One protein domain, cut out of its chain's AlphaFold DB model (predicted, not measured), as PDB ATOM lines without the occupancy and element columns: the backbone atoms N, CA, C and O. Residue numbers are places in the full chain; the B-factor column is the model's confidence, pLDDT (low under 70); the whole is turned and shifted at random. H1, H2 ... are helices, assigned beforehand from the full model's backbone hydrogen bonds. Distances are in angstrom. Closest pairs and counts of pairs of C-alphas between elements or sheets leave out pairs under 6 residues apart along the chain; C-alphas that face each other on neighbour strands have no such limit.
ATOM      1  N   TRP A   2     175.033 169.550 196.813       65.38
ATOM      2  CA  TRP A   2     174.837 169.469 195.354       65.38
ATOM      3  C   TRP A   2     176.149 169.463 194.554       65.38
ATOM      4  O   TRP A   2     176.147 169.139 193.371       65.38
ATOM      5  N   CYS A   3     177.274 169.782 195.197       64.31
ATOM      6  CA  CYS A   3     178.578 169.871 194.547       64.31
ATOM      7  C   CYS A   3     179.084 168.499 194.064       64.31
ATOM      8  O   CYS A   3     179.635 168.418 192.974       64.31
ATOM      9  N   THR A   4     178.816 167.406 194.798       65.69
ATOM     10  CA  THR A   4     179.281 166.050 194.435       65.69
ATOM     11  C   THR A   4     178.639 165.482 193.177       65.69
ATOM     12  O   THR A   4     179.246 164.657 192.499       65.69
ATOM     13  N   ARG A   5     177.455 165.976 192.799       74.06
ATOM     14  CA  ARG A   5     176.762 165.566 191.570       74.06
ATOM     15  C   ARG A   5     177.510 165.998 190.304       74.06
ATOM     16  O   ARG A   5     177.443 165.304 189.298       74.06
ATOM     17  N   TRP A   6     178.258 167.099 190.373       69.00
ATOM     18  CA  TRP A   6     179.096 167.586 189.273       69.00
ATOM     19  C   TRP A   6     180.474 166.913 189.217       69.00
ATOM     20  O   TRP A   6     181.202 167.114 188.252       69.00
ATOM     21  N   PHE A   7     180.829 166.099 190.218       67.62
ATOM     22  CA  PHE A   7     182.101 165.365 190.263       67.62
ATOM     23  C   PHE A   7     181.984 163.939 189.708       67.62
ATOM     24  O   PHE A   7     182.985 163.252 189.560       67.62
ATOM     25  N   LEU A   8     180.782 163.482 189.356       71.12
ATOM     26  CA  LEU A   8     180.585 162.163 188.751       71.12
ATOM     27  C   LEU A   8     181.257 162.013 187.364       71.12
ATOM     28  O   LEU A   8     181.838 160.960 187.115       71.12
ATOM     29  N   PRO A   9     181.295 163.048 186.496       67.88
ATOM     30  CA  PRO A   9     182.046 162.993 185.238       67.88
ATOM     31  C   PRO A   9     183.569 162.888 185.423       67.88
ATOM     32  O   PRO A   9     184.241 162.323 184.568       67.88
ATOM     33  N   LEU A  10     184.119 163.385 186.540       66.00
ATOM     34  CA  LEU A  10     185.552 163.276 186.859       66.00
ATOM     35  C   LEU A  10     186.002 161.835 187.089       66.00
ATOM     36  O   LEU A  10     187.128 161.499 186.747       66.00
ATOM     37  N   LEU A  11     185.133 160.994 187.655       65.19
ATOM     38  CA  LEU A  11     185.422 159.574 187.871       65.19
ATOM     39  C   LEU A  11     185.381 158.757 186.572       65.19
ATOM     40  O   LEU A  11     185.900 157.646 186.550       65.19
ATOM     41  N   LEU A  12     184.770 159.293 185.506       65.69
ATOM     42  CA  LEU A  12     184.732 158.663 184.183       65.69
ATOM     43  C   LEU A  12     185.877 159.101 183.262       65.69
ATOM     44  O   LEU A  12     186.052 158.495 182.205       65.69
ATOM     45  N   LEU A  13     186.646 160.134 183.622       63.75
ATOM     46  CA  LEU A  13     187.851 160.460 182.869       63.75
ATOM     47  C   LEU A  13     188.861 159.318 183.050       63.75
ATOM     48  O   LEU A  13     189.114 158.914 184.187       63.75
ATOM     49  N   PRO A  14     189.427 158.782 181.954       55.53
ATOM     50  CA  PRO A  14     190.396 157.702 182.028       55.53
ATOM     51  C   PRO A  14     191.590 158.147 182.882       55.53
ATOM     52  O   PRO A  14     192.387 159.004 182.498       55.53
ATOM     53  N   PHE A  15     191.690 157.570 184.079       54.84
ATOM     54  CA  PHE A  15     192.891 157.587 184.910       54.84
ATOM     55  C   PHE A  15     194.110 157.145 184.078       54.84
ATOM     56  O   PHE A  15     193.965 156.288 183.207       54.84
ATOM     57  N   PRO A  16     195.352 157.523 184.419       57.88
ATOM     58  CA  PRO A  16     195.963 158.812 184.729       57.88
ATOM     59  C   PRO A  16     196.743 159.314 183.487       57.88
ATOM     60  O   PRO A  16     197.961 159.487 183.528       57.88
ATOM     61  N   THR A  17     196.067 159.450 182.342       57.88
ATOM     62  CA  THR A  17     196.705 159.776 181.046       57.88
ATOM     63  C   THR A  17     196.500 161.230 180.613       57.88
ATOM     64  O   THR A  17     197.121 161.683 179.653       57.88
ATOM     65  N   ALA A  18     195.645 161.980 181.315       65.06
ATOM     66  CA  ALA A  18     195.354 163.369 180.987       65.06
ATOM     67  C   ALA A  18     196.460 164.320 181.505       65.06
ATOM     68  O   ALA A  18     196.857 164.208 182.666       65.06
ATOM     69  N   PRO A  19     196.925 165.290 180.691       75.12
ATOM     70  CA  PRO A  19     197.908 166.289 181.112       75.12
ATOM     71  C   PRO A  19     197.439 167.107 182.329       75.12
ATOM     72  O   PRO A  19     196.251 167.448 182.410       75.12
ATOM     73  N   PRO A  20     198.355 167.544 183.218       77.88
ATOM     74  CA  PRO A  20     198.014 168.340 184.403       77.88
ATOM     75  C   PRO A  20     197.344 169.680 184.052       77.88
ATOM     76  O   PRO A  20     196.610 170.251 184.855       77.88
ATOM     77  N   TYR A  21     197.523 170.183 182.829       80.56
ATOM     78  CA  TYR A  21     196.800 171.354 182.340       80.56
ATOM     79  C   TYR A  21     195.279 171.141 182.224       80.56
ATOM     80  O   TYR A  21     194.511 172.029 182.598       80.56
ATOM     81  N   PHE A  22     194.819 169.971 181.762       79.00
ATOM     82  CA  PHE A  22     193.381 169.685 181.655       79.00
ATOM     83  C   PHE A  22     192.709 169.691 183.024       79.00
ATOM     84  O   PHE A  22     191.587 170.171 183.156       79.00
ATOM     85  N   LEU A  23     193.421 169.232 184.051       77.19
ATOM     86  CA  LEU A  23     192.984 169.330 185.437       77.19
ATOM     87  C   LEU A  23     192.831 170.760 185.920       77.19
ATOM     88  O   LEU A  23     191.836 171.077 186.567       77.19
ATOM     89  N   LEU A  24     193.803 171.620 185.617       78.88
ATOM     90  CA  LEU A  24     193.739 173.026 186.000       78.88
ATOM     91  C   LEU A  24     192.586 173.732 185.292       78.88
ATOM     92  O   LEU A  24     191.828 174.446 185.945       78.88
ATOM     93  N   LEU A  25     192.404 173.492 183.991       80.44
ATOM     94  CA  LEU A  25     191.258 174.013 183.245       80.44
ATOM     95  C   LEU A  25     189.934 173.487 183.780       80.44
ATOM     96  O   LEU A  25     188.970 174.241 183.889       80.44
ATOM     97  N   PHE A  26     189.877 172.205 184.119       77.62
ATOM     98  CA  PHE A  26     188.683 171.588 184.661       77.62
ATOM     99  C   PHE A  26     188.346 172.162 186.042       77.62
ATOM    100  O   PHE A  26     187.207 172.561 186.283       77.62
ATOM    101  N   LEU A  27     189.337 172.290 186.927       77.00
ATOM    102  CA  LEU A  27     189.172 172.910 188.237       77.00
ATOM    103  C   LEU A  27     188.753 174.377 188.098       77.00
ATOM    104  O   LEU A  27     187.831 174.819 188.779       77.00
ATOM    105  N   PHE A  28     189.373 175.116 187.179       80.56
ATOM    106  CA  PHE A  28     189.025 176.502 186.883       80.56
ATOM    107  C   PHE A  28     187.594 176.632 186.341       80.56
ATOM    108  O   PHE A  28     186.813 177.441 186.840       80.56
ATOM    109  N   SER A  29     187.211 175.782 185.387       79.75
ATOM    110  CA  SER A  29     185.853 175.711 184.840       79.75
ATOM    111  C   SER A  29     184.824 175.389 185.927       79.75
ATOM    112  O   SER A  29     183.800 176.066 186.031       79.75
ATOM    113  N   LEU A  30     185.124 174.438 186.820       73.38
ATOM    114  CA  LEU A  30     184.276 174.125 187.971       73.38
ATOM    115  C   LEU A  30     184.129 175.301 188.940       73.38
ATOM    116  O   LEU A  30     183.025 175.543 189.437       73.38
ATOM    117  N   VAL A  31     185.215 176.029 189.213       74.25
ATOM    118  CA  VAL A  31     185.182 177.224 190.068       74.25
ATOM    119  C   VAL A  31     184.249 178.282 189.471       74.25
ATOM    120  O   VAL A  31     183.458 178.874 190.210       74.25
ATOM    121  N   LEU A  32     184.272 178.465 188.148       76.44
ATOM    122  CA  LEU A  32     183.422 179.431 187.450       76.44
ATOM    123  C   LEU A  32     181.950 178.996 187.355       76.44
ATOM    124  O   LEU A  32     181.060 179.815 187.586       76.44
ATOM    125  N   HIS A  33     181.676 177.726 187.047       74.38
ATOM    126  CA  HIS A  33     180.310 177.245 186.812       74.38
ATOM    127  C   HIS A  33     179.516 176.985 188.095       74.38
ATOM    128  O   HIS A  33     178.308 177.220 188.125       74.38
ATOM    129  N   ALA A  34     180.158 176.480 189.151       71.81
ATOM    130  CA  ALA A  34     179.430 175.888 190.274       71.81
ATOM    131  C   ALA A  34     179.444 176.719 191.569       71.81
ATOM    132  O   ALA A  34     178.787 176.307 192.524       71.81
ATOM    133  N   LYS A  35     180.180 177.847 191.636       74.06
ATOM    134  CA  LYS A  35     180.512 178.543 192.905       74.06
ATOM    135  C   LYS A  35     180.789 177.528 194.035       74.06
ATOM    136  O   LYS A  35     180.097 177.545 195.060       74.06
ATOM    137  N   PRO A  36     181.714 176.569 193.832       75.75
ATOM    138  CA  PRO A  36     181.921 175.506 194.797       75.75
ATOM    139  C   PRO A  36     182.327 176.117 196.137       75.75
ATOM    140  O   PRO A  36     183.043 177.116 196.204       75.75
ATOM    141  N   CYS A  37     181.858 175.504 197.218       77.44
ATOM    142  CA  CYS A  37     182.283 175.890 198.550       77.44
ATOM    143  C   CYS A  37     183.818 175.805 198.654       77.44
ATOM    144  O   CYS A  37     184.419 174.898 198.080       77.44
ATOM    145  N   PHE A  38     184.469 176.706 199.394       81.69
ATOM    146  CA  PHE A  38     185.934 176.694 199.549       81.69
ATOM    147  C   PHE A  38     186.463 175.322 200.015       81.69
ATOM    148  O   PHE A  38     187.434 174.799 199.474       81.69
ATOM    149  N   TYR A  39     185.740 174.676 200.933       82.12
ATOM    150  CA  TYR A  39     186.036 173.319 201.401       82.12
ATOM    151  C   TYR A  39     185.989 172.269 200.287       82.12
ATOM    152  O   TYR A  39     186.802 171.354 200.269       82.12
ATOM    153  N   CYS A  40     185.067 172.414 199.337       76.75
ATOM    154  CA  CYS A  40     184.904 171.512 198.206       76.75
ATOM    155  C   CYS A  40     186.145 171.569 197.301       76.75
ATOM    156  O   CYS A  40     186.642 170.535 196.866       76.75
ATOM    157  N   VAL A  41     186.672 172.774 197.062       78.88
ATOM    158  CA  VAL A  41     187.885 172.987 196.257       78.88
ATOM    159  C   VAL A  41     189.110 172.400 196.954       78.88
ATOM    160  O   VAL A  41     189.883 171.690 196.315       78.88
ATOM    161  N   ILE A  42     189.260 172.627 198.264       83.06
ATOM    162  CA  ILE A  42     190.368 172.051 199.042       83.06
ATOM    163  C   ILE A  42     190.304 170.524 199.042       83.06
ATOM    164  O   ILE A  42     191.324 169.878 198.820       83.06
ATOM    165  N   LEU A  43     189.125 169.938 199.269       82.50
ATOM    166  CA  LEU A  43     188.972 168.482 199.280       82.50
ATOM    167  C   LEU A  43     189.284 167.862 197.916       82.50
ATOM    168  O   LEU A  43     189.942 166.828 197.868       82.50
ATOM    169  N   LEU A  44     188.880 168.501 196.815       77.50
ATOM    170  CA  LEU A  44     189.250 168.047 195.472       77.50
ATOM    171  C   LEU A  44     190.754 168.158 195.234       77.50
ATOM    172  O   LEU A  44     191.361 167.198 194.772       77.50
ATOM    173  N   ALA A  45     191.364 169.293 195.581       79.12
ATOM    174  CA  ALA A  45     192.804 169.474 195.441       79.12
ATOM    175  C   ALA A  45     193.577 168.418 196.244       79.12
ATOM    176  O   ALA A  45     194.496 167.806 195.714       79.12
ATOM    177  N   ALA A  46     193.164 168.140 197.483       83.38
ATOM    178  CA  ALA A  46     193.768 167.099 198.308       83.38
ATOM    179  C   ALA A  46     193.599 165.700 197.691       83.38
ATOM    180  O   ALA A  46     194.543 164.910 197.689       83.38
ATOM    181  N   LEU A  47     192.429 165.400 197.122       81.62
ATOM    182  CA  LEU A  47     192.166 164.118 196.469       81.62
ATOM    183  C   LEU A  47     193.044 163.933 195.222       81.62
ATOM    184  O   LEU A  47     193.648 162.878 195.059       81.62
ATOM    185  N   PHE A  48     193.201 164.967 194.393       77.75
ATOM    186  CA  PHE A  48     194.096 164.914 193.231       77.75
ATOM    187  C   PHE A  48     195.577 164.857 193.624       77.75
ATOM    188  O   PHE A  48     196.316 164.053 193.064       77.75
ATOM    189  N   LEU A  49     196.006 165.640 194.618       81.31
ATOM    190  CA  LEU A  49     197.393 165.646 195.102       81.31
ATOM    191  C   LEU A  49     197.808 164.311 195.733       81.31
ATOM    192  O   LEU A  49     198.975 163.941 195.658       81.31
ATOM    193  N   SER A  50     196.869 163.594 196.355       82.88
ATOM    194  CA  SER A  50     197.118 162.280 196.969       82.88
ATOM    195  C   SER A  50     196.940 161.104 196.010       82.88
ATOM    196  O   SER A  50     197.375 159.994 196.318       82.88
ATOM    197  N   SER A  51     196.337 161.325 194.840       82.31
ATOM    198  CA  SER A  51     196.152 160.290 193.822       82.31
ATOM    199  C   SER A  51     197.450 160.075 193.043       82.31
ATOM    200  O   SER A  51     197.625 160.572 191.929       82.31
TER     201      SER A  51
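What this domain is: This is residues 2 to 51 of the 226 residues of an uncharacterized protein of Coniophora puteana (strain RWD-64-598) (UniProt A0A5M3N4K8). Three loosely packed columns make an open triangle: long helices H3 and H4, side by side and running opposite ways, and short H1 and H2, one after the other. The printed part has 50 residues with four named helices, H1 to H4 in order, and no named strand: all helix. It is compact, with a radius of gyration of the C-alphas of 10.6 A, spanning 27 by 19 by 18 A.

How they stand to each other: H1, residues 2 to 7, and H2, residues 9 to 12, meet only through their tight link. H3, residues 20 to 34, and H4, residues 38 to 50, are close but not clearly touching, at a shallow tilt of 18 degrees, opposite ways; their closest C-alphas, Val 31 and Val 41, are 8.0 A apart. H1 is close but not clearly touching to H3, the closest C-alphas, Cys 3 and Ala 34, being 7.4 A apart. H2 is apart from H3 and H4. Every O i to N i+4 pair is within hydrogen-bond range in H3 and H4; H1 has 0 of 2, but 3 of 3 O i to N i+3 pairs, and H2 is too short for an i+4 pair.

Where its parts are: H1 begins at C-alpha 2 (174.837, 169.469, 195.354). H3 is 20.9 A long and H4 18.4 A, ending at C-alpha 50 (197.118, 162.280, 196.969).

The domain as a whole: The printed part has no cut. Residues 2 to 4, 6 to 7 and 9 to 18 have pLDDT under 70.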